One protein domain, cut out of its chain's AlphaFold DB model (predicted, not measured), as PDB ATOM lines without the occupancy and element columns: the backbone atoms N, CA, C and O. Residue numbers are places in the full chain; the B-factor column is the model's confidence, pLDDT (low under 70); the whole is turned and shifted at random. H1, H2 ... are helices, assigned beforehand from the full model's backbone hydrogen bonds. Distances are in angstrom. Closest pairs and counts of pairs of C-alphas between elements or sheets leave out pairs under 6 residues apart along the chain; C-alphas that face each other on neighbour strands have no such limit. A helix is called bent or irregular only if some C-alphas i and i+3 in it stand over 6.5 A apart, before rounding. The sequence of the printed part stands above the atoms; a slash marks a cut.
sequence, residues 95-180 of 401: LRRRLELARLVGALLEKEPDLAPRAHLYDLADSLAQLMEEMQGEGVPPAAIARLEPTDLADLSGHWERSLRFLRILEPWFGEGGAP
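This is residues 95 to 180 of the 401 residues of an uncharacterized protein of Rubellimicrobium thermophilum DSM 16684 (UniProt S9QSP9). Two helices, H1 and the longer H2, cross each other at a steep angle; from the far end of H2 the backbone runs out through the short H3, turns in a loop whose residues 151 to 156 stick out, and comes back through H4 toward the crossed pair. A tail without a named element, residues 169 to 180, follows H4. The printed part has 86 residues with four named helices, in the order H1, H2, H3, H4, and no named strand; its class is all helix. It is compact, with a radius of gyration of the C-alphas of 13.3 A, and only just flat, spanning 37 by 31 by 17 A.

H1, residues 95 to 111, begins at C-alpha 95 (248.275, 188.828, 120.909) and is 24.8 A long. H2, residues 118 to 138, is 30.2 A long and ends at C-alpha 138 (265.648, 185.107, 132.762); it is irregular, with C-alphas 119 and 122 7.7 A apart, and has a kink of 29 degrees near residue 125. H3, residues 142 to 145, measures 5.3 A. H4, residues 157 to 168, is 16.8 A long and ends at C-alpha 168 (255.488, 198.221, 138.301).

H1 and H2 touch, their closest C-alphas those of Ala 102 and Ala 125, 5.0 A apart; they run opposite ways at a steep tilt of 56 degrees. H2 and H3 are close but not clearly touching; the closest C-alphas, of Met 135 and Pro 142, are 7.9 A apart. H3 and H4 only just touch, with 3 pairs of C-alphas within 8 A, the closest those of Pro 142 and Arg 168 at 6.5 A; H4 does so with residues 164 to 168 alone. H4 is only just apart from H1, at 8.3 A, and from H2, at 8.1 A; H1 and H3 are apart. Each O i to N i+4 pair is within hydrogen-bond range in H1, 15 of 17 in H2 and 7 of 8 in H4; H3 is too short for such a pair.

The C-alphas farthest apart, of Asp 155 and Gly 177, are 37.5 A apart. The printed part has no cut. The link from H3 to H4, 11 residues, is long. Residues 149 to 159 and 176 to 177 have pLDDT under 70.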
ATOM      1  N   LEU A  95     249.221 187.751 121.267       92.00
ATOM      2  CA  LEU A  95     248.275 188.828 120.909       92.00
ATOM      3  C   LEU A  95     247.393 189.225 122.102       92.00
ATOM      4  O   LEU A  95     247.184 190.411 122.326       92.00
ATOM      5  N   ARG A  96     246.912 188.247 122.884       92.25
ATOM      6  CA  ARG A  96     246.138 188.514 124.102       92.25
ATOM      7  C   ARG A  96     246.960 189.375 125.058       92.25
ATOM      8  O   ARG A  96     246.471 190.417 125.475       92.25
ATOM      9  N   ARG A  97     248.220 189.000 125.308       91.44
ATOM     10  CA  ARG A  97     249.093 189.756 126.216       91.44
ATOM     11  C   ARG A  97     249.304 191.204 125.772       91.44
ATOM     12  O   ARG A  97     249.216 192.112 126.586       91.44
ATOM     13  N   ARG A  98     249.521 191.436 124.475       91.81
ATOM     14  CA  ARG A  98     249.660 192.794 123.923       91.81
ATOM     15  C   ARG A  98     248.406 193.637 124.129       91.81
ATOM     16  O   ARG A  98     248.516 194.803 124.479       91.81
ATOM     17  N   LEU A  99     247.218 193.055 123.949       92.75
ATOM     18  CA  LEU A  99     245.951 193.759 124.178       92.75
ATOM     19  C   LEU A  99     245.705 194.047 125.667       92.75
ATOM     20  O   LEU A  99     245.212 195.122 126.001       92.75
ATOM     21  N   GLU A 100     246.063 193.120 126.560       91.94
ATOM     22  CA  GLU A 100     246.015 193.330 128.015       91.94
ATOM     23  C   GLU A 100     246.938 194.484 128.435       91.94
ATOM     24  O   GLU A 100     246.498 195.405 129.125       91.94
ATOM     25  N   LEU A 101     248.180 194.487 127.944       91.44
ATOM     26  CA  LEU A 101     249.148 195.550 128.216       91.44
ATOM     27  C   LEU A 101     248.727 196.885 127.600       91.44
ATOM     28  O   LEU A 101     248.797 197.900 128.283       91.44
ATOM     29  N   ALA A 102     248.206 196.908 126.370       92.88
ATOM     30  CA  ALA A 102     247.718 198.136 125.741       92.88
ATOM     31  C   ALA A 102     246.608 198.806 126.565       92.88
ATOM     32  O   ALA A 102     246.566 200.030 126.658       92.88
ATOM     33  N   ARG A 103     245.736 198.027 127.219       91.25
ATOM     34  CA  ARG A 103     244.721 198.583 128.130       91.25
ATOM     35  C   ARG A 103     245.346 199.232 129.364       91.25
ATOM     36  O   ARG A 103     244.906 200.314 129.744       91.25
ATOM     37  N   LEU A 104     246.355 198.604 129.971       88.81
ATOM     38  CA  LEU A 104     247.041 199.176 131.137       88.81
ATOM     39  C   LEU A 104     247.863 200.412 130.779       88.81
ATOM     40  O   LEU A 104     247.762 201.424 131.468       88.81
ATOM     41  N   VAL A 105     248.621 200.354 129.682       89.38
ATOM     42  CA  VAL A 105     249.376 201.501 129.165       89.38
ATOM     43  C   VAL A 105     248.418 202.647 128.855       89.38
ATOM     44  O   VAL A 105     248.686 203.776 129.242       89.38
ATOM     45  N   GLY A 106     247.262 202.373 128.242       90.25
ATOM     46  CA  GLY A 106     246.258 203.400 127.951       90.25
ATOM     47  C   GLY A 106     245.733 204.097 129.202       90.25
ATOM     48  O   GLY A 106     245.726 205.324 129.254       90.25
ATOM     49  N   ALA A 107     245.365 203.326 130.228       89.00
ATOM     50  CA  ALA A 107     244.916 203.876 131.506       89.00
ATOM     51  C   ALA A 107     246.019 204.670 132.231       89.00
ATOM     52  O   ALA A 107     245.723 205.635 132.934       89.00
ATOM     53  N   LEU A 108     247.285 204.277 132.070       85.69
ATOM     54  CA  LEU A 108     248.420 205.002 132.635       85.69
ATOM     55  C   LEU A 108     248.674 206.322 131.897       85.69
ATOM     56  O   LEU A 108     248.801 207.350 132.552       85.69
ATOM     57  N   LEU A 109     248.666 206.323 130.560       87.31
ATOM     58  CA  LEU A 109     248.838 207.541 129.755       87.31
ATOM     59  C   LEU A 109     247.688 208.545 129.940       87.31
ATOM     60  O   LEU A 109     247.882 209.739 129.742       87.31
ATOM     61  N   GLU A 110     246.492 208.091 130.326       89.12
ATOM     62  CA  GLU A 110     245.388 208.984 130.719       89.12
ATOM     63  C   GLU A 110     245.642 209.690 132.053       89.12
ATOM     64  O   GLU A 110     245.237 210.838 132.222       89.12
ATOM     65  N   LYS A 111     246.310 209.019 132.998       86.44
ATOM     66  CA  LYS A 111     246.651 209.584 134.313       86.44
ATOM     67  C   LYS A 111     247.924 210.426 134.276       86.44
ATOM     68  O   LYS A 111     248.025 211.406 135.004       86.44
ATOM     69  N   GLU A 112     248.882 210.031 133.445       83.81
ATOM     70  CA  GLU A 112     250.211 210.628 133.330       83.81
ATOM     71  C   GLU A 112     250.535 210.894 131.845       83.81
ATOM     72  O   GLU A 112     251.329 210.170 131.237       83.81
ATOM     73  N   PRO A 113     249.924 211.924 131.228       82.56
ATOM     74  CA  PRO A 113     250.102 212.223 129.802       82.56
ATOM     75  C   PRO A 113     251.539 212.628 129.434       82.56
ATOM     76  O   PRO A 113     251.945 212.466 128.285       82.56
ATOM     77  N   ASP A 114     252.325 213.090 130.410       82.94
ATOM     78  CA  ASP A 114     253.724 213.491 130.226       82.94
ATOM     79  C   ASP A 114     254.693 212.297 130.091       82.94
ATOM     80  O   ASP A 114     255.872 212.496 129.789       82.94
ATOM     81  N   LEU A 115     254.234 211.053 130.309       76.38
ATOM     82  CA  LEU A 115     255.058 209.848 130.122       76.38
ATOM     83  C   LEU A 115     255.375 209.596 128.646       76.38
ATOM     84  O   LEU A 115     256.523 209.319 128.304       76.38
ATOM     85  N   ALA A 116     254.357 209.655 127.782       81.44
ATOM     86  CA  ALA A 116     254.491 209.484 126.340       81.44
ATOM     87  C   ALA A 116     253.215 209.931 125.597       81.44
ATOM     88  O   ALA A 116     252.108 209.794 126.122       81.44
ATOM     89  N   PRO A 117     253.323 210.365 124.328       85.75
ATOM     90  CA  PRO A 117     252.153 210.607 123.488       85.75
ATOM     91  C   PRO A 117     251.271 209.359 123.334       85.75
ATOM     92  O   PRO A 117     251.768 208.266 123.060       85.75
ATOM     93  N   ARG A 118     249.941 209.531 123.384       86.12
ATOM     94  CA  ARG A 118     248.959 208.434 123.225       86.12
ATOM     95  C   ARG A 118     249.111 207.655 121.909       86.12
ATOM     96  O   ARG A 118     248.735 206.491 121.842       86.12
ATOM     97  N   ALA A 119     249.693 208.270 120.878       89.69
ATOM     98  CA  ALA A 119     250.013 207.605 119.614       89.69
ATOM     99  C   ALA A 119     250.977 206.408 119.780       89.69
ATOM    100  O   ALA A 119     250.908 205.475 118.987       89.69
ATOM    101  N   HIS A 120     251.808 206.389 120.831       87.25
ATOM    102  CA  HIS A 120     252.758 205.304 121.120       87.25
ATOM    103  C   HIS A 120     252.165 204.140 121.919       87.25
ATOM    104  O   HIS A 120     252.894 203.223 122.285       87.25
ATOM    105  N   LEU A 121     250.854 204.144 122.193       90.25
ATOM    106  CA  LEU A 121     250.179 203.114 122.990       90.25
ATOM    107  C   LEU A 121     250.584 201.686 122.588       90.25
ATOM    108  O   LEU A 121     250.940 200.874 123.441       90.25
ATOM    109  N   TYR A 122     250.508 201.379 121.292       91.06
ATOM    110  CA  TYR A 122     250.765 200.033 120.783       91.06
ATOM    111  C   TYR A 122     252.256 199.686 120.767       91.06
ATOM    112  O   TYR A 122     252.605 198.568 121.136       91.06
ATOM    113  N   ASP A 123     253.125 200.638 120.426       89.19
ATOM    114  CA  ASP A 123     254.581 200.437 120.436       89.19
ATOM    115  C   ASP A 123     255.095 200.175 121.861       89.19
ATOM    116  O   ASP A 123     255.918 199.284 122.089       89.19
ATOM    117  N   LEU A 124     254.560 200.908 122.843       88.69
ATOM    118  CA  LEU A 124     254.863 200.716 124.262       88.69
ATOM    119  C   LEU A 124     254.337 199.375 124.776       88.69
ATOM    120  O   LEU A 124     255.042 198.682 125.508       88.69
ATOM    121  N   ALA A 125     253.125 198.981 124.380       91.25
ATOM    122  CA  ALA A 125     252.569 197.681 124.744       91.25
ATOM    123  C   ALA A 125     253.382 196.517 124.155       91.25
ATOM    124  O   ALA A 125     253.596 195.516 124.841       91.25
ATOM    125  N   ASP A 126     253.857 196.644 122.912       91.12
ATOM    126  CA  ASP A 126     254.733 195.651 122.282       91.12
ATOM    127  C   ASP A 126     256.095 195.578 122.994       91.12
ATOM    128  O   ASP A 126     256.550 194.476 123.310       91.12
ATOM    129  N   SER A 127     256.695 196.727 123.321       90.19
ATOM    130  CA  SER A 127     257.976 196.802 124.045       90.19
ATOM    131  C   SER A 127     257.877 196.205 125.452       90.19
ATOM    132  O   SER A 127     258.738 195.432 125.867       90.19
ATOM    133  N   LEU A 128     256.790 196.487 126.176       90.06
ATOM    134  CA  LEU A 128     256.528 195.886 127.486       90.06
ATOM    135  C   LEU A 128     256.282 194.387 127.410       90.06
ATOM    136  O   LEU A 128     256.731 193.655 128.286       90.06
ATOM    137  N   ALA A 129     255.557 193.920 126.391       90.88
ATOM    138  CA  ALA A 129     255.321 192.493 126.214       90.88
ATOM    139  C   ALA A 129     256.643 191.740 126.026       90.88
ATOM    140  O   ALA A 129     256.808 190.653 126.570       90.88
ATOM    141  N   GLN A 130     257.569 192.334 125.271       90.75
ATOM    142  CA  GLN A 130     258.899 191.791 125.024       90.75
ATOM    143  C   GLN A 130     259.758 191.794 126.291       90.75
ATOM    144  O   GLN A 130     260.282 190.747 126.661       90.75
ATOM    145  N   LEU A 131     259.822 192.927 126.996       90.81
ATOM    146  CA  LEU A 131     260.552 193.027 128.259       90.81
ATOM    147  C   LEU A 131     260.022 192.032 129.297       90.81
ATOM    148  O   LEU A 131     260.793 191.363 129.973       90.81
ATOM    149  N   MET A 132     258.704 191.899 129.411       90.44
ATOM    150  CA  MET A 132     258.085 190.963 130.342       90.44
ATOM    151  C   MET A 132     258.405 189.501 129.991       90.44
ATOM    152  O   MET A 132     258.722 188.727 130.895       90.44
ATOM    153  N   GLU A 133     258.381 189.127 128.705       91.06
ATOM    154  CA  GLU A 133     258.767 187.778 128.264       91.06
ATOM    155  C   GLU A 133     260.248 187.487 128.568       91.06
ATOM    156  O   GLU A 133     260.573 186.394 129.039       91.06
ATOM    157  N   GLU A 134     261.135 188.465 128.367       91.44
ATOM    158  CA  GLU A 134     262.560 188.369 128.710       91.44
ATOM    159  C   GLU A 134     262.773 188.234 130.222       91.44
ATOM    160  O   GLU A 134     263.447 187.308 130.675       91.44
ATOM    161  N   MET A 135     262.124 189.087 131.014       91.94
ATOM    162  CA  MET A 135     262.143 189.034 132.475       91.94
ATOM    163  C   MET A 135     261.696 187.667 132.999       91.94
ATOM    164  O   MET A 135     262.367 187.077 133.847       91.94
ATOM    165  N   GLN A 136     260.594 187.117 132.481       91.50
ATOM    166  CA  GLN A 136     260.157 185.775 132.869       91.50
ATOM    167  C   GLN A 136     261.134 184.685 132.405       91.50
ATOM    168  O   GLN A 136     261.389 183.741 133.154       91.50
ATOM    169  N   GLY A 137     261.689 184.799 131.195       90.94
ATOM    170  CA  GLY A 137     262.673 183.852 130.662       90.94
ATOM    171  C   GLY A 137     263.974 183.814 131.471       90.94
ATOM    172  O   GLY A 137     264.511 182.731 131.745       90.94
ATOM    173  N   GLU A 138     264.450 184.973 131.925       91.44
ATOM    174  CA  GLU A 138     265.648 185.107 132.762       91.44
ATOM    175  C   GLU A 138     265.371 184.940 134.262       91.44
ATOM    176  O   GLU A 138     266.305 184.703 135.034       91.44
ATOM    177  N   GLY A 139     264.102 184.921 134.677       90.06
ATOM    178  CA  GLY A 139     263.705 184.772 136.080       90.06
ATOM    179  C   GLY A 139     263.954 186.033 136.904       90.06
ATOM    180  O   GLY A 139     264.294 185.943 138.081       90.06
ATOM    181  N   VAL A 140     263.818 187.202 136.277       90.88
ATOM    182  CA  VAL A 140     264.026 188.517 136.885       90.88
ATOM    183  C   VAL A 140     262.659 189.140 137.185       90.88
ATOM    184  O   VAL A 140     261.992 189.613 136.266       90.88
ATOM    185  N   PRO A 141     262.192 189.150 138.446       87.75
ATOM    186  CA  PRO A 141     260.930 189.797 138.787       87.75
ATOM    187  C   PRO A 141     261.059 191.333 138.736       87.75
ATOM    188  O   PRO A 141     262.152 191.858 138.962       87.75
ATOM    189  N   PRO A 142     259.956 192.089 138.553       86.12
ATOM    190  CA  PRO A 142     259.977 193.558 138.566       86.12
ATOM    191  C   PRO A 142     260.627 194.149 139.824       86.12
ATOM    192  O   PRO A 142     261.372 195.123 139.750       86.12
ATOM    193  N   ALA A 143     260.424 193.501 140.975       83.12
ATOM    194  CA  ALA A 143     261.028 193.902 142.242       83.12
ATOM    195  C   ALA A 143     262.568 193.828 142.249       83.12
ATOM    196  O   ALA A 143     263.187 194.523 143.049       83.12
ATOM    197  N   ALA A 144     263.192 193.004 141.399       86.50
ATOM    198  CA  ALA A 144     264.648 192.965 141.261       86.50
ATOM    199  C   ALA A 144     265.167 194.202 140.516       86.50
ATOM    200  O   ALA A 144     266.152 194.795 140.940       86.50
ATOM    201  N   ILE A 145     264.458 194.640 139.469       81.81
ATOM    202  CA  ILE A 145     264.792 195.861 138.717       81.81
ATOM    203  C   ILE A 145     264.624 197.098 139.607       81.81
ATOM    204  O   ILE A 145     265.457 197.997 139.591       81.81
ATOM    205  N   ALA A 146     263.585 197.121 140.446       77.12
ATOM    206  CA  ALA A 146     263.325 198.223 141.371       77.12
ATOM    207  C   ALA A 146     264.399 198.413 142.462       77.12
ATOM    208  O   ALA A 146     264.406 199.454 143.110       77.12
ATOM    209  N   ARG A 147     265.273 197.421 142.681       79.31
ATOM    210  CA  ARG A 147     266.391 197.483 143.640       79.31
ATOM    211  C   ARG A 147     267.704 197.953 143.010       79.31
ATOM    212  O   ARG A 147     268.705 198.009 143.712       79.31
ATOM    213  N   LEU A 148     267.726 198.225 141.705       76.62
ATOM    214  CA  LEU A 148     268.905 198.785 141.050       76.62
ATOM    215  C   LEU A 148     269.075 200.240 141.510       76.62
ATOM    216  O   LEU A 148     268.181 201.068 141.312       76.62
ATOM    217  N   GLU A 149     270.205 200.532 142.155       60.03
ATOM    218  CA  GLU A 149     270.502 201.851 142.715       60.03
ATOM    219  C   GLU A 149     270.888 202.853 141.604       60.03
ATOM    220  O   GLU A 149     271.666 202.513 140.709       60.03
ATOM    221  N   PRO A 150     270.417 204.116 141.650       54.97
ATOM    222  CA  PRO A 150     270.710 205.131 140.629       54.97
ATOM    223  C   PRO A 150     272.191 205.510 140.488       54.97
ATOM    224  O   PRO A 150     272.551 206.178 139.521       54.97
ATOM    225  N   THR A 151     273.053 205.121 141.430       53.47
ATOM    226  CA  THR A 151     274.505 205.361 141.377       53.47
ATOM    227  C   THR A 151     275.177 204.705 140.168       53.47
ATOM    228  O   THR A 151     276.188 205.222 139.700       53.47
ATOM    229  N   ASP A 152     274.579 203.648 139.607       54.00
ATOM    230  CA  ASP A 152     275.027 203.001 138.363       54.00
ATOM    231  C   ASP A 152     274.475 203.693 137.091       54.00
ATOM    232  O   ASP A 152     274.810 203.318 135.970       54.00
ATOM    233  N   LEU A 153     273.616 204.713 137.251       55.72
ATOM    234  CA  LEU A 153     272.842 205.390 136.196       55.72
ATOM    235  C   LEU A 153     272.813 206.921 136.401       55.72
ATOM    236  O   LEU A 153     271.786 207.566 136.167       55.72
ATOM    237  N   ALA A 154     273.929 207.495 136.864       50.62
ATOM    238  CA  ALA A 154     274.032 208.837 137.456       50.62
ATOM    239  C   ALA A 154     273.442 210.011 136.633       50.62
ATOM    240  O   ALA A 154     273.105 211.038 137.218       50.62
ATOM    241  N   ASP A 155     273.210 209.850 135.326       55.72
ATOM    242  CA  ASP A 155     272.636 210.882 134.448       55.72
ATOM    243  C   ASP A 155     271.108 210.767 134.209       55.72
ATOM    244  O   ASP A 155     270.538 211.552 133.448       55.72
ATOM    245  N   LEU A 156     270.403 209.812 134.839       54.78
ATOM    246  CA  LEU A 156     269.006 209.471 134.490       54.78
ATOM    247  C   LEU A 156     267.981 209.559 135.634       54.78
ATOM    248  O   LEU A 156     266.838 209.154 135.425       54.78
ATOM    249  N   SER A 157     268.323 210.085 136.814       60.72
ATOM    250  CA  SER A 157     267.520 209.943 138.053       60.72
ATOM    251  C   SER A 157     266.000 210.165 137.885       60.72
ATOM    252  O   SER A 157     265.205 209.317 138.290       60.72
ATOM    253  N   GLY A 158     265.577 211.229 137.191       63.09
ATOM    254  CA  GLY A 158     264.156 211.513 136.941       63.09
ATOM    255  C   GLY A 158     263.489 210.673 135.835       63.09
ATOM    256  O   GLY A 158     262.267 210.501 135.851       63.09
ATOM    257  N   HIS A 159     264.245 210.163 134.860       67.94
ATOM    258  CA  HIS A 159     263.745 209.267 133.802       67.94
ATOM    259  C   HIS A 159     263.714 207.804 134.263       67.94
ATOM    260  O   HIS A 159     262.810 207.051 133.889       67.94
ATOM    261  N   TRP A 160     264.656 207.421 135.122       73.31
ATOM    262  CA  TRP A 160     264.727 206.106 135.741       73.31
ATOM    263  C   TRP A 160     263.544 205.865 136.676       73.31
ATOM    264  O   TRP A 160     262.844 204.867 136.530       73.31
ATOM    265  N   GLU A 161     263.223 206.818 137.554       73.38
ATOM    266  CA  GLU A 161     262.077 206.687 138.463       73.38
ATOM    267  C   GLU A 161     260.731 206.596 137.714       73.38
ATOM    268  O   GLU A 161     259.826 205.856 138.114       73.38
ATOM    269  N   ARG A 162     260.603 207.310 136.586       72.69
ATOM    270  CA  ARG A 162     259.449 207.195 135.676       72.69
ATOM    271  C   ARG A 162     259.384 205.819 135.012       72.69
ATOM    272  O   ARG A 162     258.319 205.205 134.987       72.69
ATOM    273  N   SER A 163     260.520 205.308 134.542       76.56
ATOM    274  CA  SER A 163     260.616 203.971 133.945       76.56
ATOM    275  C   SER A 163     260.293 202.879 134.967       76.56
ATOM    276  O   SER A 163     259.509 201.984 134.677       76.56
ATOM    277  N   LEU A 164     260.789 202.984 136.203       77.38
ATOM    278  CA  LEU A 164     260.459 202.051 137.282       77.38
ATOM    279  C   LEU A 164     258.964 202.054 137.615       77.38
ATOM    280  O   LEU A 164     258.372 200.984 137.747       77.38
ATOM    281  N   ARG A 165     258.328 203.231 137.703       74.50
ATOM    282  CA  ARG A 165     256.865 203.330 137.868       74.50
ATOM    283  C   ARG A 165     256.117 202.629 136.738       74.50
ATOM    284  O   ARG A 165     255.166 201.899 137.006       74.50
ATOM    285  N   PHE A 166     256.580 202.804 135.504       75.06
ATOM    286  CA  PHE A 166     256.028 202.119 134.342       75.06
ATOM    287  C   PHE A 166     256.190 200.596 134.441       75.06
ATOM    288  O   PHE A 166     255.245 199.870 134.158       75.06
ATOM    289  N   LEU A 167     257.329 200.089 134.921       80.38
ATOM    290  CA  LEU A 167     257.565 198.646 135.074       80.38
ATOM    291  C   LEU A 167     256.738 197.995 136.186       80.38
ATOM    292  O   LEU A 167     256.397 196.817 136.071       80.38
ATOM    293  N   ARG A 168     256.355 198.742 137.228       79.44
ATOM    294  CA  ARG A 168     255.488 198.221 138.301       79.44
ATOM    295  C   ARG A 168     254.132 197.738 137.792       79.44
ATOM    296  O   ARG A 168     253.546 196.851 138.402       79.44
ATOM    297  N   ILE A 169     253.651 198.232 136.644       81.25
ATOM    298  CA  ILE A 169     252.399 197.724 136.060       81.25
ATOM    299  C   ILE A 169     252.476 196.230 135.728       81.25
ATOM    300  O   ILE A 169     251.433 195.599 135.593       81.25
ATOM    301  N   LEU A 170     253.685 195.669 135.593       85.69
ATOM    302  CA  LEU A 170     253.902 194.261 135.285       85.69
ATOM    303  C   LEU A 170     253.790 193.340 136.511       85.69
ATOM    304  O   LEU A 170     253.593 192.138 136.337       85.69
ATOM    305  N   GLU A 171     253.879 193.869 137.737       82.94
ATOM    306  CA  GLU A 171     253.870 193.091 138.990       82.94
ATOM    307  C   GLU A 171     252.750 192.040 139.093       82.94
ATOM    308  O   GLU A 171     253.058 190.911 139.491       82.94
ATOM    309  N   PRO A 172     251.492 192.315 138.678       82.62
ATOM    310  CA  PRO A 172     250.408 191.338 138.777       82.62
ATOM    311  C   PRO A 172     250.664 190.022 138.028       82.62
ATOM    312  O   PRO A 172     250.049 189.009 138.348       82.62
ATOM    313  N   TRP A 173     251.561 190.013 137.038       83.12
ATOM    314  CA  TRP A 173     251.866 188.826 136.235       83.12
ATOM    315  C   TRP A 173     253.048 187.997 136.743       83.12
ATOM    316  O   TRP A 173     253.278 186.913 136.213       83.12
ATOM    317  N   PHE A 174     253.773 188.467 137.761       81.44
ATOM    318  CA  PHE A 174     254.913 187.748 138.350       81.44
ATOM    319  C   PHE A 174     254.572 187.041 139.676       81.44
ATOM    320  O   PHE A 174     255.447 186.418 140.272       81.44
ATOM    321  N   GLY A 175     253.319 187.129 140.140       72.81
ATOM    322  CA  GLY A 175     252.825 186.454 141.344       72.81
ATOM    323  C   GLY A 175     252.144 185.104 141.084       72.81
ATOM    324  O   GLY A 175     252.011 184.648 139.945       72.81
ATOM    325  N   GLU A 176     251.670 184.469 142.159       63.75
ATOM    326  CA  GLU A 176     250.880 183.235 142.079       63.75
ATOM    327  C   GLU A 176     249.582 183.473 141.286       63.75
ATOM    328  O   GLU A 176     248.768 184.327 141.630       63.75
ATOM    329  N   GLY A 177     249.399 182.727 140.191       65.19
ATOM    330  CA  GLY A 177     248.257 182.864 139.276       65.19
ATOM    331  C   GLY A 177     248.555 183.618 137.972       65.19
ATOM    332  O   GLY A 177     247.741 183.566 137.047       65.19
ATOM    333  N   GLY A 178     249.729 184.247 137.847       78.56
ATOM    334  CA  GLY A 178     250.197 184.833 136.590       78.56
ATOM    335  C   GLY A 178     250.485 183.758 135.539       78.56
ATOM    336  O   GLY A 178     251.374 182.925 135.706       78.56
ATOM    337  N   ALA A 179     249.734 183.754 134.435       84.81
ATOM    338  CA  ALA A 179     250.025 182.858 133.321       84.81
ATOM    339  C   ALA A 179     251.296 183.335 132.580       84.81
ATOM    340  O   ALA A 179     251.365 184.518 132.226       84.81
ATOM    341  N   PRO A 180     252.277 182.449 132.326       88.06
ATOM    342  CA  PRO A 180     253.561 182.829 131.754       88.06
ATOM    343  C   PRO A 180     253.487 183.051 130.240       88.06
ATOM    344  O   PRO A 180     252.582 182.562 129.552       88.06
TER     345      PRO A 180